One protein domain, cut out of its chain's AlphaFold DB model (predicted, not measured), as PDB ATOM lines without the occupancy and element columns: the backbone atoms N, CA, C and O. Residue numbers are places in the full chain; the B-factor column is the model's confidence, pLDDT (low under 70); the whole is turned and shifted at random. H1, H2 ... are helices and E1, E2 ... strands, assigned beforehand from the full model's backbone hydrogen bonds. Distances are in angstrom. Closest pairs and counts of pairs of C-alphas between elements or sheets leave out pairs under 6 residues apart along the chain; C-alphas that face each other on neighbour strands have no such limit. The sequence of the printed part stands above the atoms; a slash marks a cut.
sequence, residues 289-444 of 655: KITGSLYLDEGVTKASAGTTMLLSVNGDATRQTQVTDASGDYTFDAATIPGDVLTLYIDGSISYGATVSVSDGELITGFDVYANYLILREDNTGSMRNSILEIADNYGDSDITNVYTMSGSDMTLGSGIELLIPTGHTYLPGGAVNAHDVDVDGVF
ATOM      1  N   LYS A 289      62.742 -10.613 -34.524       84.69
ATOM      2  CA  LYS A 289      62.687  -9.423 -33.685       84.69
ATOM      3  C   LYS A 289      61.299  -8.827 -33.809       84.69
ATOM      4  O   LYS A 289      60.729  -8.793 -34.895       84.69
ATOM      5  N   ILE A 290      60.792  -8.311 -32.706       92.69
ATOM      6  CA  ILE A 290      59.627  -7.436 -32.731       92.69
ATOM      7  C   ILE A 290      60.154  -6.028 -32.515       92.69
ATOM      8  O   ILE A 290      60.797  -5.737 -31.503       92.69
ATOM      9  N   THR A 291      59.947  -5.174 -33.512       95.44
ATOM     10  CA  THR A 291      60.463  -3.803 -33.524       95.44
ATOM     11  C   THR A 291      59.335  -2.815 -33.757       95.44
ATOM     12  O   THR A 291      58.460  -3.048 -34.592       95.44
ATOM     13  N   GLY A 292      59.378  -1.705 -33.033       97.44
ATOM     14  CA  GLY A 292      58.394  -0.637 -33.125       97.44
ATOM     15  C   GLY A 292      58.808   0.571 -32.298       97.44
ATOM     16  O   GLY A 292      59.915   0.625 -31.745       97.44
ATOM     17  N   SER A 293      57.900   1.529 -32.224       97.88
ATOM     18  CA  SER A 293      58.057   2.784 -31.508       97.88
ATOM     19  C   SER A 293      56.874   3.034 -30.580       97.88
ATOM     20  O   SER A 293      55.736   2.675 -30.877       97.88
ATOM     21  N   LEU A 294      57.143   3.702 -29.461       97.56
ATOM     22  CA  LEU A 294      56.097   4.239 -28.597       97.56
ATOM     23  C   LEU A 294      55.780   5.676 -29.014       97.56
ATOM     24  O   LEU A 294      56.673   6.530 -29.009       97.56
ATOM     25  N   TYR A 295      54.511   5.954 -29.294       97.44
ATOM     26  CA  TYR A 295      54.002   7.294 -29.570       97.44
ATOM     27  C   TYR A 295      53.115   7.806 -28.431       97.44
ATOM     28  O   TYR A 295      52.435   7.041 -27.749       97.44
ATOM     29  N   LEU A 296      53.157   9.117 -28.200       95.19
ATOM     30  CA  LEU A 296      52.338   9.831 -27.215       95.19
ATOM     31  C   LEU A 296      50.984  10.281 -27.785       95.19
ATOM     32  O   LEU A 296      50.156  10.814 -27.050       95.19
ATOM     33  N   ASP A 297      50.812  10.103 -29.088       94.44
ATOM     34  CA  ASP A 297      49.636  10.390 -29.893       94.44
ATOM     35  C   ASP A 297      49.556   9.338 -31.016       94.44
ATOM     36  O   ASP A 297      50.311   8.359 -31.018       94.44
ATOM     37  N   GLU A 298      48.642   9.539 -31.956       94.38
ATOM     38  CA  GLU A 298      48.398   8.667 -33.101       94.38
ATOM     39  C   GLU A 298      49.551   8.715 -34.127       94.38
ATOM     40  O   GLU A 298      49.503   9.376 -35.162       94.38
ATOM     41  N   GLY A 299      50.666   8.054 -33.807       94.38
ATOM     42  CA  GLY A 299      51.765   7.823 -34.747       94.38
ATOM     43  C   GLY A 299      52.624   9.045 -35.112       94.38
ATOM     44  O   GLY A 299      53.448   8.948 -36.029       94.38
ATOM     45  N   VAL A 300      52.510  10.182 -34.410       96.19
ATOM     46  CA  VAL A 300      53.242  11.423 -34.747       96.19
ATOM     47  C   VAL A 300      54.398  11.705 -33.782       96.19
ATOM     48  O   VAL A 300      55.563  11.779 -34.192       96.19
ATOM     49  N   THR A 301      54.114  11.873 -32.495       96.94
ATOM     50  CA  THR A 301      55.074  12.273 -31.463       96.94
ATOM     51  C   THR A 301      55.599  11.055 -30.719       96.94
ATOM     52  O   THR A 301      54.934  10.511 -29.841       96.94
ATOM     53  N   LYS A 302      56.837  10.651 -31.007       96.12
ATOM     54  CA  LYS A 302      57.496   9.563 -30.273       96.12
ATOM     55  C   LYS A 302      57.804   9.934 -28.819       96.12
ATOM     56  O   LYS A 302      58.148  11.079 -28.507       96.12
ATOM     57  N   ALA A 303      57.725   8.945 -27.934       93.88
ATOM     58  CA  ALA A 303      58.134   9.070 -26.542       93.88
ATOM     59  C   ALA A 303      59.656   9.249 -26.408       93.88
ATOM     60  O   ALA A 303      60.437   8.914 -27.295       93.88
ATOM     61  N   SER A 304      60.094   9.765 -25.260       92.50
ATOM     62  CA  SER A 304      61.516   9.809 -24.907       92.50
ATOM     63  C   SER A 304      62.015   8.464 -24.365       92.50
ATOM     64  O   SER A 304      61.223   7.580 -24.033       92.50
ATOM     65  N   ALA A 305      63.331   8.350 -24.178       94.12
ATOM     66  CA  ALA A 305      63.948   7.177 -23.568       94.12
ATOM     67  C   ALA A 305      63.434   6.871 -22.155       94.12
ATOM     68  O   ALA A 305      63.201   7.784 -21.358       94.12
ATOM     69  N   GLY A 306      63.395   5.580 -21.821       92.25
ATOM     70  CA  GLY A 306      63.187   5.090 -20.459       92.25
ATOM     71  C   GLY A 306      61.748   4.738 -20.095       92.25
ATOM     72  O   GLY A 306      61.495   4.491 -18.918       92.25
ATOM     73  N   THR A 307      60.826   4.691 -21.060       94.25
ATOM     74  CA  THR A 307      59.490   4.122 -20.824       94.25
ATOM     75  C   THR A 307      59.579   2.606 -20.908       94.25
ATOM     76  O   THR A 307      60.137   2.086 -21.875       94.25
ATOM     77  N   THR A 308      59.069   1.904 -19.896       94.56
ATOM     78  CA  THR A 308      59.072   0.440 -19.863       94.56
ATOM     79  C   THR A 308      57.981  -0.111 -20.772       94.56
ATOM     80  O   THR A 308      56.825   0.297 -20.689       94.56
ATOM     81  N   MET A 309      58.362  -1.061 -21.620       95.19
ATOM     82  CA  MET A 309      57.475  -1.796 -22.512       95.19
ATOM     83  C   MET A 309      57.508  -3.274 -22.130       95.19
ATOM     84  O   MET A 309      58.593  -3.839 -21.934       95.19
ATOM     85  N   LEU A 310      56.340  -3.907 -22.063       94.31
ATOM     86  CA  LEU A 310      56.202  -5.336 -21.802       94.31
ATOM     87  C   LEU A 310      55.589  -6.042 -23.002       94.31
ATOM     88  O   LEU A 310      54.559  -5.621 -23.520       94.31
ATOM     89  N   LEU A 311      56.218  -7.141 -23.414       93.62
ATOM     90  CA  LEU A 311      55.691  -8.052 -24.422       93.62
ATOM     91  C   LEU A 311      55.247  -9.349 -23.739       93.62
ATOM     92  O   LEU A 311      56.066 -10.047 -23.132       93.62
ATOM     93  N   SER A 312      53.961  -9.663 -23.869       91.62
ATOM     94  CA  SER A 312      53.378 -10.960 -23.525       91.62
ATOM     95  C   SER A 312      53.130 -11.780 -24.789       91.62
ATOM     96  O   SER A 312      52.720 -11.240 -25.819       91.62
ATOM     97  N   VAL A 313      53.376 -13.086 -24.695       89.88
ATOM     98  CA  VAL A 313      53.084 -14.074 -25.739       89.88
ATOM     99  C   VAL A 313      52.044 -15.038 -25.180       89.88
ATOM    100  O   VAL A 313      52.233 -15.583 -24.096       89.88
ATOM    101  N   ASN A 314      50.938 -15.229 -25.895       89.62
ATOM    102  CA  ASN A 314      49.806 -16.083 -25.524       89.62
ATOM    103  C   ASN A 314      49.221 -15.787 -24.129       89.62
ATOM    104  O   ASN A 314      48.726 -16.692 -23.454       89.62
ATOM    105  N   GLY A 315      49.303 -14.527 -23.686       86.69
ATOM    106  CA  GLY A 315      48.851 -14.112 -22.359       86.69
ATOM    107  C   GLY A 315      49.674 -14.703 -21.207       86.69
ATOM    108  O   GLY A 315      49.165 -14.806 -20.094       86.69
ATOM    109  N   ASP A 316      50.924 -15.124 -21.441       84.31
ATOM    110  CA  ASP A 316      51.784 -15.694 -20.398       84.31
ATOM    111  C   ASP A 316      52.132 -14.650 -19.315       84.31
ATOM    112  O   ASP A 316      52.290 -13.448 -19.562       84.31
ATOM    113  N   ALA A 317      52.290 -15.133 -18.082       79.00
ATOM    114  CA  ALA A 317      52.776 -14.359 -16.946       79.00
ATOM    115  C   ALA A 317      54.215 -13.861 -17.150       79.00
ATOM    116  O   ALA A 317      54.612 -12.812 -16.632       79.00
ATOM    117  N   THR A 318      55.013 -14.663 -17.849       79.06
ATOM    118  CA  THR A 318      56.419 -14.422 -18.127       79.06
ATOM    119  C   THR A 318      56.516 -13.497 -19.324       79.06
ATOM    120  O   THR A 318      56.247 -13.886 -20.456       79.06
ATOM    121  N   ARG A 319      56.901 -12.251 -19.062       85.50
ATOM    122  CA  ARG A 319      56.945 -11.192 -20.069       85.50
ATOM    123  C   ARG A 319      58.375 -10.806 -20.362       85.50
ATOM    124  O   ARG A 319      59.233 -10.823 -19.477       85.50
ATOM    125  N   GLN A 320      58.615 -10.415 -21.602       90.00
ATOM    126  CA  GLN A 320      59.847  -9.725 -21.932       90.00
ATOM    127  C   GLN A 320      59.704  -8.250 -21.572       90.00
ATOM    128  O   GLN A 320      58.639  -7.662 -21.751       90.00
ATOM    129  N   THR A 321      60.788  -7.649 -21.095       92.94
ATOM    130  CA  THR A 321      60.831  -6.235 -20.724       92.94
ATOM    131  C   THR A 321      61.880  -5.524 -21.553       92.94
ATOM    132  O   THR A 321      63.025  -5.974 -21.625       92.94
ATOM    133  N   GLN A 322      61.499  -4.397 -22.141       94.81
ATOM    134  CA  GLN A 322      62.410  -3.469 -22.802       94.81
ATOM    135  C   GLN A 322      62.113  -2.042 -22.359       94.81
ATOM    136  O   GLN A 322      61.102  -1.771 -21.713       94.81
ATOM    137  N   VAL A 323      63.013  -1.125 -22.696       94.75
ATOM    138  CA  VAL A 323      62.802   0.310 -22.500       94.75
ATOM    139  C   VAL A 323      62.951   1.033 -23.825       94.75
ATOM    140  O   VAL A 323      63.797   0.656 -24.637       94.75
ATOM    141  N   THR A 324      62.159   2.082 -24.029       95.88
ATOM    142  CA  THR A 324      62.320   2.961 -25.191       95.88
ATOM    143  C   THR A 324      63.709   3.600 -25.197       95.88
ATOM    144  O   THR A 324      64.237   4.001 -24.151       95.88
ATOM    145  N   ASP A 325      64.305   3.717 -26.380       95.94
ATOM    146  CA  ASP A 325      65.569   4.419 -26.584       95.94
ATOM    147  C   ASP A 325      65.374   5.942 -26.757       95.94
ATOM    148  O   ASP A 325      64.282   6.486 -26.589       95.94
ATOM    149  N   ALA A 326      66.449   6.673 -27.073       95.12
ATOM    150  CA  ALA A 326      66.397   8.129 -27.247       95.12
ATOM    151  C   ALA A 326      65.531   8.598 -28.431       95.12
ATOM    152  O   ALA A 326      65.182   9.778 -28.478       95.12
ATOM    153  N   SER A 327      65.206   7.698 -29.359       95.38
ATOM    154  CA  SER A 327      64.324   7.933 -30.501       95.38
ATOM    155  C   SER A 327      62.887   7.483 -30.228       95.38
ATOM    156  O   SER A 327      62.037   7.707 -31.083       95.38
ATOM    157  N   GLY A 328      62.609   6.878 -29.067       95.62
ATOM    158  CA  GLY A 328      61.309   6.296 -28.730       95.62
ATOM    159  C   GLY A 328      61.111   4.873 -29.259       95.62
ATOM    160  O   GLY A 328      59.989   4.373 -29.229       95.62
ATOM    161  N   ASP A 329      62.177   4.225 -29.735       97.69
ATOM    162  CA  ASP A 329      62.132   2.906 -30.371       97.69
ATOM    163  C   ASP A 329      62.454   1.787 -29.368       97.69
ATOM    164  O   ASP A 329      63.151   2.003 -28.372       97.69
ATOM    165  N   TYR A 330      61.970   0.574 -29.638       96.25
ATOM    166  CA  TYR A 330      62.287  -0.639 -28.877       96.25
ATOM    167  C   TYR A 330      62.518  -1.846 -29.791       96.25
ATOM    168  O   TYR A 330      62.135  -1.886 -30.962       96.25
ATOM    169  N   THR A 331      63.180  -2.866 -29.249       94.62
ATOM    170  CA  THR A 331      63.409  -4.144 -29.928       94.62
ATOM    171  C   THR A 331      63.323  -5.276 -28.921       94.62
ATOM    172  O   THR A 331      64.084  -5.304 -27.956       94.62
ATOM    173  N   PHE A 332      62.427  -6.221 -29.175       92.19
ATOM    174  CA  PHE A 332      62.318  -7.469 -28.433       92.19
ATOM    175  C   PHE A 332      62.939  -8.599 -29.248       92.19
ATOM    176  O   PHE A 332      62.659  -8.737 -30.439       92.19
ATOM    177  N   ASP A 333      63.775  -9.405 -28.597       84.81
ATOM    178  CA  ASP A 333      64.257 -10.667 -29.150       84.81
ATOM    179  C   ASP A 333      63.265 -11.757 -28.707       84.81
ATOM    180  O   ASP A 333      63.404 -12.347 -27.631       84.81
ATOM    181  N   ALA A 334      62.208 -11.958 -29.495       72.69
ATOM    182  CA  ALA A 334      61.101 -12.849 -29.163       72.69
ATOM    183  C   ALA A 334      61.061 -14.043 -30.119       72.69
ATOM    184  O   ALA A 334      61.004 -13.880 -31.335       72.69
ATOM    185  N   ALA A 335      61.066 -15.251 -29.556       69.06
ATOM    186  CA  ALA A 335      60.774 -16.459 -30.311       69.06
ATOM    187  C   ALA A 335      59.266 -16.563 -30.512       69.06
ATOM    188  O   ALA A 335      58.566 -16.978 -29.593       69.06
ATOM    189  N   THR A 336      58.785 -16.156 -31.684       74.75
ATOM    190  CA  THR A 336      57.390 -16.343 -32.080       74.75
ATOM    191  C   THR A 336      57.274 -17.518 -33.041       74.75
ATOM    192  O   THR A 336      58.177 -17.786 -33.837       74.75
ATOM    193  N   ILE A 337      56.163 -18.236 -32.958       73.56
ATOM    194  CA  ILE A 337      55.750 -19.233 -33.946       73.56
ATOM    195  C   ILE A 337      54.434 -18.801 -34.608       73.56
ATOM    196  O   ILE A 337      53.699 -17.984 -34.044       73.56
ATOM    197  N   PRO A 338      54.108 -19.336 -35.802       82.31
ATOM    198  CA  PRO A 338      52.837 -19.032 -36.440       82.31
ATOM    199  C   PRO A 338      51.658 -19.364 -35.512       82.31
ATOM    200  O   PRO A 338      51.511 -20.506 -35.075       82.31
ATOM    201  N   GLY A 339      50.803 -18.377 -35.248       83.00
ATOM    202  CA  GLY A 339      49.631 -18.498 -34.377       83.00
ATOM    203  C   GLY A 339      49.799 -17.930 -32.966       83.00
ATOM    204  O   GLY A 339      48.800 -17.851 -32.252       83.00
ATOM    205  N   ASP A 340      51.002 -17.503 -32.570       90.94
ATOM    206  CA  ASP A 340      51.209 -16.856 -31.271       90.94
ATOM    207  C   ASP A 340      50.474 -15.515 -31.182       90.94
ATOM    208  O   ASP A 340      50.621 -14.659 -32.055       90.94
ATOM    209  N   VAL A 341      49.735 -15.307 -30.090       93.88
ATOM    210  CA  VAL A 341      49.085 -14.033 -29.762       93.88
ATOM    211  C   VAL A 341      50.080 -13.136 -29.039       93.88
ATOM    212  O   VAL A 341      50.548 -13.456 -27.949       93.88
ATOM    213  N   LEU A 342      50.394 -11.990 -29.622       94.75
ATOM    214  CA  LEU A 342      51.334 -11.015 -29.089       94.75
ATOM    215  C   LEU A 342      50.572  -9.850 -28.482       94.75
ATOM    216  O   LEU A 342      49.668  -9.304 -29.108       94.75
ATOM    217  N   THR A 343      50.951  -9.442 -27.276       95.81
ATOM    218  CA  THR A 343      50.439  -8.225 -26.639       95.81
ATOM    219  C   THR A 343      51.608  -7.394 -26.163       95.81
ATOM    220  O   THR A 343      52.307  -7.773 -25.223       95.81
ATOM    221  N   LEU A 344      51.831  -6.268 -26.832       96.06
ATOM    222  CA  LEU A 344      52.832  -5.290 -26.440       96.06
ATOM    223  C   LEU A 344      52.136  -4.093 -25.807       96.06
ATOM    224  O   LEU A 344      51.213  -3.541 -26.396       96.06
ATOM    225  N   TYR A 345      52.579  -3.689 -24.622       95.88
ATOM    226  CA  TYR A 345      51.914  -2.634 -23.864       95.88
ATOM    227  C   TYR A 345      52.883  -1.836 -22.992       95.88
ATOM    228  O   TYR A 345      54.024  -2.242 -22.743       95.88
ATOM    229  N   ILE A 346      52.420  -0.663 -22.564       95.19
ATOM    230  CA  ILE A 346      53.155   0.258 -21.691       95.19
ATOM    231  C   ILE A 346      53.036  -0.219 -20.235       95.19
ATOM    232  O   ILE A 346      51.921  -0.392 -19.752       95.19
ATOM    233  N   ASP A 347      54.162  -0.371 -19.529       91.12
ATOM    234  CA  ASP A 347      54.211  -0.761 -18.108       91.12
ATOM    235  C   ASP A 347      54.476   0.444 -17.194       91.12
ATOM    236  O   ASP A 347      55.425   1.210 -17.404       91.12
ATOM    237  N   GLY A 348      53.652   0.600 -16.154       70.06
ATOM    238  CA  GLY A 348      53.913   1.535 -15.053       70.06
ATOM    239  C   GLY A 348      53.899   3.025 -15.431       70.06
ATOM    240  O   GLY A 348      54.826   3.769 -15.095       70.06
ATOM    241  N   SER A 349      52.835   3.480 -16.095       67.56
ATOM    242  CA  SER A 349      52.725   4.804 -16.731       67.56
ATOM    243  C   SER A 349      51.542   5.655 -16.210       67.56
ATOM    244  O   SER A 349      50.694   5.183 -15.460       67.56
ATOM    245  N   ILE A 350      51.491   6.943 -16.588       65.25
ATOM    246  CA  ILE A 350      50.306   7.815 -16.416       65.25
ATOM    247  C   ILE A 350      49.272   7.656 -17.548       65.25
ATOM    248  O   ILE A 350      48.150   8.137 -17.410       65.25
ATOM    249  N   SER A 351      49.663   7.015 -18.650       82.50
ATOM    250  CA  SER A 351      48.865   6.738 -19.850       82.50
ATOM    251  C   SER A 351      49.059   5.284 -20.284       82.50
ATOM    252  O   SER A 351      50.190   4.793 -20.301       82.50
ATOM    253  N   TYR A 352      47.979   4.605 -20.649       92.38
ATOM    254  CA  TYR A 352      47.990   3.187 -21.024       92.38
ATOM    255  C   TYR A 352      47.910   3.040 -22.538       92.38
ATOM    256  O   TYR A 352      47.438   3.946 -23.207       92.38
ATOM    257  N   GLY A 353      48.365   1.926 -23.092       95.94
ATOM    258  CA  GLY A 353      48.255   1.655 -24.522       95.94
ATOM    259  C   GLY A 353      48.753   0.254 -24.825       95.94
ATOM    260  O   GLY A 353      49.699  -0.209 -24.177       95.94
ATOM    261  N   ALA A 354      48.104  -0.421 -25.768       97.19
ATOM    262  CA  ALA A 354      48.472  -1.772 -26.157       97.19
ATOM    263  C   ALA A 354      48.264  -2.021 -27.650       97.19
ATOM    264  O   ALA A 354      47.327  -1.509 -28.259       97.19
ATOM    265  N   THR A 355      49.105  -2.889 -28.198       98.31
ATOM    266  CA  THR A 355      48.985  -3.426 -29.552       98.31
ATOM    267  C   THR A 355      48.892  -4.936 -29.468       98.31
ATOM    268  O   THR A 355      49.753  -5.583 -28.862       98.31
ATOM    269  N   VAL A 356      47.841  -5.495 -30.069       98.06
ATOM    270  CA  VAL A 356      47.605  -6.940 -30.125       98.06
ATOM    271  C   VAL A 356      47.676  -7.422 -31.568       98.06
ATOM    272  O   VAL A 356      47.140  -6.775 -32.469       98.06
ATOM    273  N   SER A 357      48.343  -8.557 -31.775       96.94
ATOM    274  CA  SER A 357      48.473  -9.210 -33.081       96.94
ATOM    275  C   SER A 357      48.639 -10.713 -32.952       96.94
ATOM    276  O   SER A 357      49.011 -11.198 -31.884       96.94
ATOM    277  N   VAL A 358      48.420 -11.451 -34.037       94.81
ATOM    278  CA  VAL A 358      48.834 -12.848 -34.154       94.81
ATOM    279  C   VAL A 358      50.010 -12.961 -35.125       94.81
ATOM    280  O   VAL A 358      49.948 -12.481 -36.256       94.81
ATOM    281  N   SER A 359      51.088 -13.612 -34.685       91.69
ATOM    282  CA  SER A 359      52.319 -13.783 -35.465       91.69
ATOM    283  C   SER A 359      52.182 -14.869 -36.537       91.69
ATOM    284  O   SER A 359      51.501 -15.878 -36.338       91.69
ATOM    285  N   ASP A 360      52.881 -14.712 -37.658       87.50
ATOM    286  CA  ASP A 360      53.172 -15.766 -38.636       87.50
ATOM    287  C   ASP A 360      54.493 -16.512 -38.356       87.50
ATOM    288  O   ASP A 360      54.878 -17.377 -39.139       87.50
ATOM    289  N   GLY A 361      55.162 -16.215 -37.235       82.50
ATOM    290  CA  GLY A 361      56.461 -16.773 -36.851       82.50
ATOM    291  C   GLY A 361      57.677 -16.037 -37.422       82.50
ATOM    292  O   GLY A 361      58.808 -16.439 -37.146       82.50
ATOM    293  N   GLU A 362      57.477 -14.970 -38.198       83.31
ATOM    294  CA  GLU A 362      58.552 -14.196 -38.820       83.31
ATOM    295  C   GLU A 362      58.842 -12.875 -38.074       83.31
ATOM    296  O   GLU A 362      58.256 -12.544 -37.040       83.31
ATOM    297  N   LEU A 363      59.814 -12.108 -38.587       86.62
ATOM    298  CA  LEU A 363      60.144 -10.758 -38.114       86.62
ATOM    299  C   LEU A 363      58.925  -9.823 -38.211       86.62
ATOM    300  O   LEU A 363      58.395  -9.626 -39.302       86.62
ATOM    301  N   ILE A 364      58.601  -9.125 -37.117       91.75
ATOM    302  CA  ILE A 364      57.548  -8.100 -37.096       91.75
ATOM    303  C   ILE A 364      58.174  -6.709 -36.931       91.75
ATOM    304  O   ILE A 364      58.948  -6.434 -36.006       91.75
ATOM    305  N   THR A 365      57.826  -5.802 -37.841       93.38
ATOM    306  CA  THR A 365      58.290  -4.407 -37.849       93.38
ATOM    307  C   THR A 365      57.122  -3.434 -37.809       93.38
ATOM    308  O   THR A 365      56.052  -3.743 -38.330       93.38
ATOM    309  N   GLY A 366      57.340  -2.241 -37.248       94.81
ATOM    310  CA  GLY A 366      56.266  -1.263 -37.057       94.81
ATOM    311  C   GLY A 366      55.217  -1.767 -36.070       94.81
ATOM    312  O   GLY A 366      54.035  -1.471 -36.224       94.81
ATOM    313  N   PHE A 367      55.630  -2.599 -35.107       96.81
ATOM    314  CA  PHE A 367      54.787  -3.090 -34.022       96.81
ATOM    315  C   PHE A 367      54.642  -2.007 -32.955       96.81
ATOM    316  O   PHE A 367      55.091  -2.174 -31.823       96.81
ATOM    317  N   ASP A 368      54.133  -0.855 -33.380       97.88
ATOM    318  CA  ASP A 368      54.095   0.383 -32.613       97.88
ATOM    319  C   ASP A 368      53.005   0.333 -31.546       97.88
ATOM    320  O   ASP A 368      52.028  -0.399 -31.692       97.88
ATOM    321  N   VAL A 369      53.165   1.119 -30.484       97.94
ATOM    322  CA  VAL A 369      52.146   1.334 -29.445       97.94
ATOM    323  C   VAL A 369      51.865   2.823 -29.352       97.94
ATOM    324  O   VAL A 369      52.804   3.619 -29.270       97.94
ATOM    325  N   TYR A 370      50.590   3.206 -29.337       97.75
ATOM    326  CA  TYR A 370      50.170   4.595 -29.144       97.75
ATOM    327  C   TYR A 370      49.562   4.755 -27.749       97.75
ATOM    328  O   TYR A 370      48.780   3.921 -27.285       97.75
ATOM    329  N   ALA A 371      49.946   5.818 -27.047       95.88
ATOM    330  CA  ALA A 371      49.368   6.139 -25.752       95.88
ATOM    331  C   ALA A 371      47.878   6.479 -25.905       95.88
ATOM    332  O   ALA A 371      47.510   7.361 -26.672       95.88
ATOM    333  N   ASN A 372      47.055   5.823 -25.094       96.06
ATOM    334  CA  ASN A 372      45.595   5.828 -25.075       96.06
ATOM    335  C   ASN A 372      44.920   5.088 -26.240       96.06
ATOM    336  O   ASN A 372      43.760   5.353 -26.523       96.06
ATOM    337  N   TYR A 373      45.600   4.123 -26.864       97.88
ATOM    338  CA  TYR A 373      45.014   3.290 -27.919       97.88
ATOM    339  C   TYR A 373      45.049   1.803 -27.565       97.88
ATOM    340  O   TYR A 373      45.995   1.310 -26.940       97.88
ATOM    341  N   LEU A 374      44.037   1.080 -28.038       98.44
ATOM    342  CA  LEU A 374      44.131  -0.338 -28.350       98.44
ATOM    343  C   LEU A 374      44.270  -0.484 -29.866       98.44
ATOM    344  O   LEU A 374      43.314  -0.248 -30.604       98.44
ATOM    345  N   ILE A 375      45.442  -0.913 -30.324       98.75
ATOM    346  CA  ILE A 375      45.704  -1.164 -31.741       98.75
ATOM    347  C   ILE A 375      45.494  -2.648 -32.031       98.75
ATOM    348  O   ILE A 375      46.165  -3.509 -31.453       98.75
ATOM    349  N   LEU A 376      44.576  -2.952 -32.947       98.50
ATOM    350  CA  LEU A 376      44.265  -4.316 -33.365       98.50
ATOM    351  C   LEU A 376      44.774  -4.562 -34.780       98.50
ATOM    352  O   LEU A 376      44.241  -4.025 -35.751       98.50
ATOM    353  N   ARG A 377      45.785  -5.417 -34.900       96.12
ATOM    354  CA  ARG A 377      46.388  -5.784 -36.183       96.12
ATOM    355  C   ARG A 377      46.571  -7.292 -36.293       96.12
ATOM    356  O   ARG A 377      46.374  -8.011 -35.330       96.12
ATOM    357  N   GLU A 378      46.944  -7.759 -37.473       92.75
ATOM    358  CA  GLU A 378      47.319  -9.153 -37.713       92.75
ATOM    359  C   GLU A 378      48.594  -9.192 -38.540       92.75
ATOM    360  O   GLU A 378      48.625  -8.657 -39.649       92.75
ATOM    361  N   ASP A 379      49.621  -9.852 -38.019       93.50
ATOM    362  CA  ASP A 379      50.874 -10.135 -38.720       93.50
ATOM    363  C   ASP A 379      50.885 -11.591 -39.211       93.50
ATOM    364  O   ASP A 379      51.914 -12.256 -39.263       93.50
ATOM    365  N   ASN A 380      49.696 -12.081 -39.576       89.81
ATOM    366  CA  ASN A 380      49.444 -13.358 -40.224       89.81
ATOM    367  C   ASN A 380      48.422 -13.186 -41.374       89.81
ATOM    368  O   ASN A 380      48.122 -12.080 -41.814       89.81
ATOM    369  N   THR A 381      47.873 -14.289 -41.894       86.88
ATOM    370  CA  THR A 381      46.839 -14.264 -42.959       86.88
ATOM    371  C   THR A 381      45.395 -14.268 -42.427       86.88
ATOM    372  O   THR A 381      44.452 -14.514 -43.180       86.88
ATOM    373  N   GLY A 382      45.227 -14.055 -41.124       91.62
ATOM    374  CA  GLY A 382      43.980 -14.144 -40.378       91.62
ATOM    375  C   GLY A 382      43.266 -12.805 -40.206       91.62
ATOM    376  O   GLY A 382      43.330 -11.910 -41.048       91.62
ATOM    377  N   SER A 383      42.483 -12.702 -39.136       94.44
ATOM    378  CA  SER A 383      41.749 -11.484 -38.788       94.44
ATOM    379  C   SER A 383      41.488 -11.433 -37.287       94.44
ATOM    380  O   SER A 383      41.136 -12.467 -36.703       94.44
ATOM    381  N   MET A 384      41.555 -10.229 -36.712       97.75
ATOM    382  CA  MET A 384      41.413 -10.027 -35.273       97.75
ATOM    383  C   MET A 384      40.005 -10.377 -34.809       97.75
ATOM    384  O   MET A 384      39.015 -10.133 -35.506       97.75
ATOM    385  N   ARG A 385      39.907 -10.945 -33.605       96.12
ATOM    386  CA  ARG A 385      38.655 -11.388 -32.973       96.12
ATOM    387  C   ARG A 385      38.714 -11.190 -31.466       96.12
ATOM    388  O   ARG A 385      39.773 -11.289 -30.859       96.12
ATOM    389  N   ASN A 386      37.551 -11.065 -30.837       95.50
ATOM    390  CA  ASN A 386      37.443 -10.960 -29.375       95.50
ATOM    391  C   ASN A 386      37.997 -12.197 -28.647       95.50
ATOM    392  O   ASN A 386      38.556 -12.066 -27.570       95.50
ATOM    393  N   SER A 387      37.926 -13.384 -29.257       93.50
ATOM    394  CA  SER A 387      38.543 -14.598 -28.702       93.50
ATOM    395  C   SER A 387      40.078 -14.559 -28.702       93.50
ATOM    396  O   SER A 387      40.697 -15.251 -27.907       93.50
ATOM    397  N   ILE A 388      40.701 -13.775 -29.594       95.12
ATOM    398  CA  ILE A 388      42.153 -13.528 -29.571       95.12
ATOM    399  C   ILE A 388      42.479 -12.565 -28.427       95.12
ATOM    400  O   ILE A 388      43.431 -12.792 -27.688       95.12
ATOM    401  N   LEU A 389      41.643 -11.542 -28.225       95.44
ATOM    402  CA  LEU A 389      41.780 -10.602 -27.109       95.44
ATOM    403  C   LEU A 389      41.609 -11.273 -25.742       95.44
ATOM    404  O   LEU A 389      42.314 -10.940 -24.801       95.44
ATOM    405  N   GLU A 390      40.741 -12.279 -25.636       92.56
ATOM    406  CA  GLU A 390      40.613 -13.093 -24.420       92.56
ATOM    407  C   GLU A 390      41.909 -13.856 -24.088       92.56
ATOM    408  O   GLU A 390      42.260 -13.995 -22.918       92.56
ATOM    409  N   ILE A 391      42.660 -14.304 -25.103       91.88
ATOM    410  CA  ILE A 391      43.986 -14.917 -24.914       91.88
ATOM    411  C   ILE A 391      45.024 -13.847 -24.552       91.88
ATOM    412  O   ILE A 391      45.826 -14.059 -23.647       91.88
ATOM    413  N   ALA A 392      45.005 -12.701 -25.234       91.75
ATOM    414  CA  ALA A 392      45.910 -11.576 -24.990       91.75
ATOM    415  C   ALA A 392      45.809 -11.024 -23.552       91.75
ATOM    416  O   ALA A 392      46.825 -10.684 -22.946       91.75
ATOM    417  N   ASP A 393      44.601 -10.991 -22.988       82.50
ATOM    418  CA  ASP A 393      44.304 -10.519 -21.627       82.50
ATOM    419  C   ASP A 393      44.567 -11.576 -20.528       82.50
ATOM    420  O   ASP A 393      44.487 -11.274 -19.337       82.50
ATOM    421  N   ASN A 394      44.909 -12.828 -20.882       66.31
ATOM    422  CA  ASN A 394      44.820 -14.031 -20.024       66.31
ATOM    423  C   ASN A 394      45.774 -14.105 -18.801       66.31
ATOM    424  O   ASN A 394      46.024 -15.177 -18.245       66.31
ATOM    425  N   TYR A 395      46.274 -12.972 -18.310       67.69
ATOM    426  CA  TYR A 395      46.905 -12.885 -16.996       67.69
ATOM    427  C   TYR A 395      46.462 -11.687 -16.141       67.69
ATOM    428  O   TYR A 395      47.048 -11.469 -15.077       67.69
ATOM    429  N   GLY A 396      45.443 -10.922 -16.560       69.69
ATOM    430  CA  GLY A 396      44.851  -9.848 -15.752       69.69
ATOM    431  C   GLY A 396      45.863  -8.797 -15.300       69.69
ATOM    432  O   GLY A 396      45.832  -8.353 -14.148       69.69
ATOM    433  N   ASP A 397      46.809  -8.454 -16.180       87.75
ATOM    434  CA  ASP A 397      47.730  -7.348 -15.938       87.75
ATOM    435  C   ASP A 397      46.920  -6.061 -15.776       87.75
ATOM    436  O   ASP A 397      46.024  -5.788 -16.579       87.75
ATOM    437  N   SER A 398      47.204  -5.277 -14.738       89.75
ATOM    438  CA  SER A 398      46.446  -4.053 -14.488       89.75
ATOM    439  C   SER A 398      46.591  -3.042 -15.618       89.75
ATOM    440  O   SER A 398      45.641  -2.308 -15.874       89.75
ATOM    441  N   ASP A 399      47.735  -3.008 -16.301       92.06
ATOM    442  CA  ASP A 399      47.966  -2.059 -17.386       92.06
ATOM    443  C   ASP A 399      47.173  -2.451 -18.639       92.06
ATOM    444  O   ASP A 399      46.547  -1.583 -19.242       92.06
ATOM    445  N   ILE A 400      47.074  -3.748 -18.964       93.62
ATOM    446  CA  ILE A 400      46.181  -4.244 -20.032       93.62
ATOM    447  C   ILE A 400      44.711  -4.038 -19.646       93.62
ATOM    448  O   ILE A 400      43.942  -3.525 -20.452       93.62
ATOM    449  N   THR A 401      44.342  -4.342 -18.396       92.88
ATOM    450  CA  THR A 401      42.975  -4.152 -17.867       92.88
ATOM    451  C   THR A 401      42.522  -2.690 -17.979       92.88
ATOM    452  O   THR A 401      41.338  -2.404 -18.167       92.88
ATOM    453  N   ASN A 402      43.455  -1.739 -17.862       93.69
ATOM    454  CA  ASN A 402      43.181  -0.315 -18.052       93.69
ATOM    455  C   ASN A 402      43.035   0.083 -19.532       93.69
ATOM    456  O   ASN A 402      42.480   1.148 -19.800       93.69
ATOM    457  N   VAL A 403      43.504  -0.742 -20.476       95.81
ATOM    458  CA  VAL A 403      43.284  -0.572 -21.920       95.81
ATOM    459  C   VAL A 403      41.959  -1.201 -22.341       95.81
ATOM    460  O   VAL A 403      41.146  -0.537 -22.979       95.81
ATOM    461  N   TYR A 404      41.712  -2.462 -21.983       96.56
ATOM    462  CA  TYR A 404      40.460  -3.152 -22.286       96.56
ATOM    463  C   TYR A 404      40.153  -4.272 -21.291       96.56
ATOM    464  O   TYR A 404      41.013  -4.750 -20.560       96.56
ATOM    465  N   THR A 405      38.894  -4.704 -21.285       95.44
ATOM    466  CA  THR A 405      38.411  -5.860 -20.527       95.44
ATOM    467  C   THR A 405      37.507  -6.726 -21.393       95.44
ATOM    468  O   THR A 405      36.770  -6.217 -22.246       95.44
ATOM    469  N   MET A 406      37.535  -8.035 -21.137       94.44
ATOM    470  CA  MET A 406      36.675  -9.017 -21.794       94.44
ATOM    471  C   MET A 406      35.578  -9.515 -20.847       94.44
ATOM    472  O   MET A 406      35.836  -9.896 -19.704       94.44
ATOM    473  N   SER A 407      34.332  -9.541 -21.323       92.81
ATOM    474  CA  SER A 407      33.193 -10.127 -20.608       92.81
ATOM    475  C   SER A 407      32.436 -11.073 -21.533       92.81
ATOM    476  O   SER A 407      31.576 -10.658 -22.311       92.81
ATOM    477  N   GLY A 408      32.750 -12.368 -21.453       91.31
ATOM    478  CA  GLY A 408      32.297 -13.327 -22.458       91.31
ATOM    479  C   GLY A 408      32.910 -12.974 -23.813       91.31
ATOM    480  O   GLY A 408      34.120 -12.826 -23.919       91.31
ATOM    481  N   SER A 409      32.082 -12.800 -24.842       93.75
ATOM    482  CA  SER A 409      32.556 -12.391 -26.171       93.75
ATOM    483  C   SER A 409      32.603 -10.877 -26.372       93.75
ATOM    484  O   SER A 409      32.965 -10.448 -27.464       93.75
ATOM    485  N   ASP A 410      32.254 -10.074 -25.367       96.75
ATOM    486  CA  ASP A 410      32.174  -8.616 -25.480       96.75
ATOM    487  C   ASP A 410      33.475  -7.956 -25.010       96.75
ATOM    488  O   ASP A 410      34.026  -8.332 -23.971       96.75
ATOM    489  N   MET A 411      33.939  -6.951 -25.755       97.25
ATOM    490  CA  MET A 411      35.088  -6.114 -25.403       97.25
ATOM    491  C   MET A 411      34.608  -4.757 -24.889       97.25
ATOM    492  O   MET A 411      33.743  -4.124 -25.501       97.25
ATOM    493  N   THR A 412      35.199  -4.285 -23.794       97.75
ATOM    494  CA  THR A 412      35.008  -2.916 -23.294       97.75
ATOM    495  C   THR A 412      36.355  -2.240 -23.110       97.75
ATOM    496  O   THR A 412      37.186  -2.743 -22.356       97.75
ATOM    497  N   LEU A 413      36.560  -1.110 -23.784       97.81
ATOM    498  CA  LEU A 413      37.765  -0.303 -23.639       97.81
ATOM    499  C   LEU A 413      37.755   0.502 -22.338       97.81
ATOM    500  O   LEU A 413      36.703   0.855 -21.796       97.81
ATOM    501  N   GLY A 414      38.953   0.791 -21.843       94.88
ATOM    502  CA  GLY A 414      39.172   1.697 -20.729       94.88
ATOM    503  C   GLY A 414      38.723   3.124 -21.047       94.88
ATOM    504  O   GLY A 414      38.533   3.519 -22.196       94.88
ATOM    505  N   SER A 415      38.551   3.928 -19.999       91.12
ATOM    506  CA  SER A 415      38.144   5.327 -20.152       91.12
ATOM    507  C   SER A 415      39.176   6.116 -20.959       91.12
ATOM    508  O   SER A 415      40.323   6.225 -20.533       91.12
ATOM    509  N   GLY A 416      38.734   6.739 -22.054       90.81
ATOM    510  CA  GLY A 416      39.588   7.542 -22.932       90.81
ATOM    511  C   GLY A 416      40.559   6.719 -23.780       90.81
ATOM    512  O   GLY A 416      41.523   7.288 -24.272       90.81
ATOM    513  N   ILE A 417      40.334   5.405 -23.900       96.19
ATOM    514  CA  ILE A 417      41.075   4.541 -24.816       96.19
ATOM    515  C   ILE A 417      40.334   4.477 -26.151       96.19
ATOM    516  O   ILE A 417      39.142   4.159 -26.194       96.19
ATOM    517  N   GLU A 418      41.065   4.741 -27.223       97.81
ATOM    518  CA  GLU A 418      40.609   4.675 -28.606       97.81
ATOM    519  C   GLU A 418      40.891   3.296 -29.217       97.81
ATOM    520  O   GLU A 418      41.935   2.686 -28.973       97.81
ATOM    521  N   LEU A 419      39.943   2.775 -29.996       98.75
ATOM    522  CA  LEU A 419      40.163   1.588 -30.818       98.75
ATOM    523  C   LEU A 419      40.775   2.015 -32.150       98.75
ATOM    524  O   LEU A 419      40.111   2.735 -32.880       98.75
ATOM    525  N   LEU A 420      41.943   1.486 -32.512       98.75
ATOM    526  CA  LEU A 420      42.515   1.661 -33.849       98.75
ATOM    527  C   LEU A 420      42.629   0.320 -34.575       98.75
ATOM    528  O   LEU A 420      43.232  -0.634 -34.073       98.75
ATOM    529  N   ILE A 421      42.094   0.263 -35.792       98.62
ATOM    530  CA  ILE A 421      42.292  -0.847 -36.731       98.62
ATOM    531  C   ILE A 421      43.126  -0.308 -37.896       98.62
ATOM    532  O   ILE A 421      42.550   0.335 -38.772       98.62
ATOM    533  N   PRO A 422      44.448  -0.554 -37.954       97.75
ATOM    534  CA  PRO A 422      45.302   0.089 -38.948       97.75
ATOM    535  C   PRO A 422      45.066  -0.430 -40.373       97.75
ATOM    536  O   PRO A 422      44.575  -1.548 -40.585       97.75
ATOM    537  N   THR A 423      45.493   0.356 -41.366       96.69
ATOM    538  CA  THR A 423      45.420  -0.017 -42.785       96.69
ATOM    539  C   THR A 423      46.027  -1.397 -43.046       96.69
ATOM    540  O   THR A 423      47.131  -1.711 -42.608       96.69
ATOM    541  N   GLY A 424      45.323  -2.217 -43.829       95.81
ATOM    542  CA  GLY A 424      45.764  -3.568 -44.192       95.81
ATOM    543  C   GLY A 424      45.363  -4.656 -43.194       95.81
ATOM    544  O   GLY A 424      45.527  -5.832 -43.511       95.81
ATOM    545  N   HIS A 425      44.778  -4.292 -42.048       97.50
ATOM    546  CA  HIS A 425      44.293  -5.243 -41.050       97.50
ATOM    547  C   HIS A 425      42.763  -5.289 -40.991       97.50
ATOM    548  O   HIS A 425      42.055  -4.410 -41.486       97.50
ATOM    549  N   THR A 426      42.232  -6.374 -40.428       97.94
ATOM    550  CA  THR A 426      40.789  -6.617 -40.337       97.94
ATOM    551  C   THR A 426      40.414  -7.061 -38.933       97.94
ATOM    552  O   THR A 426      41.018  -7.991 -38.400       97.94
ATOM    553  N   TYR A 427      39.367  -6.453 -38.377       98.50
ATOM    554  CA  TYR A 427      38.766  -6.836 -37.104       98.50
ATOM    555  C   TYR A 427      37.329  -7.335 -37.306       98.50
ATOM    556  O   TYR A 427      36.481  -6.634 -37.862       98.50
ATOM    557  N   LEU A 428      37.058  -8.565 -36.855       97.62
ATOM    558  CA  LEU A 428      35.735  -9.197 -36.848       97.62
ATOM    559  C   LEU A 428      35.370  -9.597 -35.409       97.62
ATOM    560  O   LEU A 428      35.620 -10.743 -35.004       97.62
ATOM    561  N   PRO A 429      34.806  -8.685 -34.600       97.25
ATOM    562  CA  PRO A 429      34.385  -9.018 -33.249       97.25
ATOM    563  C   PRO A 429      33.358 -10.158 -33.242       97.25
ATOM    564  O   PRO A 429      32.462 -10.242 -34.080       97.25
ATOM    565  N   GLY A 430      33.490 -11.051 -32.258       93.56
ATOM    566  CA  GLY A 430      32.515 -12.118 -31.998       93.56
ATOM    567  C   GLY A 430      31.359 -11.691 -31.084       93.56
ATOM    568  O   GLY A 430      30.428 -12.468 -30.894       93.56
ATOM    569  N   GLY A 431      31.428 -10.485 -30.516       96.69
ATOM    570  CA  GLY A 431      30.462  -9.912 -29.577       96.69
ATOM    571  C   GLY A 431      30.432  -8.386 -29.678       96.69
ATOM    572  O   GLY A 431      30.829  -7.824 -30.700       96.69
ATOM    573  N   ALA A 432      29.928  -7.713 -28.650       97.94
ATOM    574  CA  ALA A 432      29.876  -6.257 -28.602       97.94
ATOM    575  C   ALA A 432      31.281  -5.633 -28.539       97.94
ATOM    576  O   ALA A 432      32.233  -6.221 -28.018       97.94
ATOM    577  N   VAL A 433      31.378  -4.407 -29.054       98.38
ATOM    578  CA  VAL A 433      32.542  -3.526 -28.901       98.38
ATOM    579  C   VAL A 433      32.038  -2.247 -28.255       98.38
ATOM    580  O   VAL A 433      31.223  -1.544 -28.852       98.38
ATOM    581  N   ASN A 434      32.484  -1.992 -27.028       98.12
ATOM    582  CA  ASN A 434      32.199  -0.768 -26.290       98.12
ATOM    583  C   ASN A 434      33.486   0.054 -26.232       98.12
ATOM    584  O   ASN A 434      34.388  -0.269 -25.457       98.12
ATOM    585  N   ALA A 435      33.579   1.071 -27.077       97.62
ATOM    586  CA  ALA A 435      34.760   1.908 -27.235       97.62
ATOM    587  C   ALA A 435      34.455   3.361 -26.852       97.62
ATOM    588  O   ALA A 435      33.292   3.782 -26.877       97.62
ATOM    589  N   HIS A 436      35.498   4.114 -26.489       95.38
ATOM    590  CA  HIS A 436      35.386   5.565 -26.437       95.38
ATOM    591  C   HIS A 436      35.350   6.082 -27.873       95.38
ATOM    592  O   HIS A 436      34.263   6.215 -28.428       95.38
ATOM    593  N   ASP A 437      36.516   6.226 -28.490       97.75
ATOM    594  CA  ASP A 437      36.656   6.535 -29.909       97.75
ATOM    595  C   ASP A 437      36.898   5.253 -30.716       97.75
ATOM    596  O   ASP A 437      37.419   4.254 -30.197       97.75
ATOM    597  N   VAL A 438      36.472   5.265 -31.975       98.62
ATOM    598  CA  VAL A 438      36.718   4.193 -32.941       98.62
ATOM    599  C   VAL A 438      37.334   4.801 -34.183       98.62
ATOM    600  O   VAL A 438      36.655   5.542 -34.885       98.62
ATOM    601  N   ASP A 439      38.562   4.402 -34.478       98.56
ATOM    602  CA  ASP A 439      39.292   4.752 -35.684       98.56
ATOM    603  C   ASP A 439      39.524   3.510 -36.558       98.56
ATOM    604  O   ASP A 439      40.079   2.475 -36.147       98.56
ATOM    605  N   VAL A 440      39.027   3.593 -37.788       98.56
ATOM    606  CA  VAL A 440      39.063   2.528 -38.779       98.56
ATOM    607  C   VAL A 440      39.848   2.985 -40.001       98.56
ATOM    608  O   VAL A 440      39.285   3.479 -40.978       98.56
ATOM    609  N   ASP A 441      41.138   2.671 -39.993       98.19
ATOM    610  CA  ASP A 441      42.028   2.785 -41.149       98.19
ATOM    611  C   ASP A 441      42.051   1.517 -42.025       98.19
ATOM    612  O   ASP A 441      42.419   1.531 -43.204       98.19
ATOM    613  N   GLY A 442      41.707   0.376 -41.430       98.06
ATOM    614  CA  GLY A 442      41.634  -0.938 -42.059       98.06
ATOM    615  C   GLY A 442      40.199  -1.345 -42.382       98.06
ATOM    616  O   GLY A 442      39.467  -0.651 -43.090       98.06
ATOM    617  N   VAL A 443      39.799  -2.521 -41.892       98.31
ATOM    618  CA  VAL A 443      38.445  -3.062 -42.080       98.31
ATOM    619  C   VAL A 443      37.825  -3.452 -40.741       98.31
ATOM    620  O   VAL A 443      38.334  -4.343 -40.057       98.31
ATOM    621  N   PHE A 444      36.670  -2.870 -40.413       98.62
ATOM    622  CA  PHE A 444      35.886  -3.237 -39.230       98.62
ATOM    623  C   PHE A 444      34.572  -3.935 -39.608       98.62
ATOM    624  O   PHE A 444      33.639  -3.316 -40.110       98.62
TER     625      PHE A 444
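This is residues 289 to 444 of the 655 residues of an uncharacterized protein of bacterium K02(2017) (UniProt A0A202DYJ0). A twisted sheet of seven strands runs through the domain; the two-strand sheet of E1 and E4 covers part of one face near its E3 end, and H1 and H2 pack across the other face. A third sheet, E8, E9 and E11, has H1 between it and the seven-strand sheet. The printed part has 156 residues, under half of them in named elements, and is mostly strand: E1 to E7, then H1, H2, then E8 to E12. The large sheet is mixed, in the order E3, E2, E5, E6, E7, E10, E12. The whole is compact, radius of gyration of the C-alphas 13.9 A, and spans 40 by 33 by 29 A.

E1, residues 289 to 295, begins at C-alpha 289 (62.687, -9.423, -33.685) and is 19.3 A long. E2 is 308 to 313, 16.8 A; E3 is 320 to 323; E4 is 329 to 333, 13.8 A. E5, 338 to 347, is the longest strand by residues, 25.9 A, ending at C-alpha 347 (54.211, -0.761, -18.108). E6 is 354 to 360, 19.3 A, and E7 373 to 376. H1 is 386 to 392, 9.6 A, and H2 398 to 403, 8.8 A. E8 is 404 to 407, E9 410 to 413, E10 418 to 421, E11 433 to 435, and E12 438 to 440, ending at C-alpha 440 (39.063, 2.528, -38.779).

In the large sheet, E2 and E3 form a hairpin, with N 309 and O 322 at 2.8 A. E5 and E6 form another, with N 342 and O 357 at 2.8 A. E6 and E7 are parallel, with N 356 and O 375 at 2.9 A. With the sheet of E1 and E4, antiparallel with N 330 and O 292 at 2.9 A, it makes a sandwich, two sheets face to face, the parts that face each other 9.0 A centre to centre. H1 and H2 are on the same face of the large sheet, at heights of 8.8 A and 7.6 A. H1 is also on the sheet E8 E9 E11, at a height of 9.0 A; its closest C-alphas to E8 are Glu 390 and Met 406, 6.2 A. Every O i to N i+4 pair is within hydrogen-bond range in H2, and 2 of 3 in H1.

The C-alphas farthest apart, of Ala 326 and Gly 408, are 40.6 A apart. The printed part has no cut. The links E1 to E2, E6 to E7 and E10 to E11 are long. Mean pLDDT of the printed part is 92.5; residues 335, 349 to 350 and 394 to 396 are under 70.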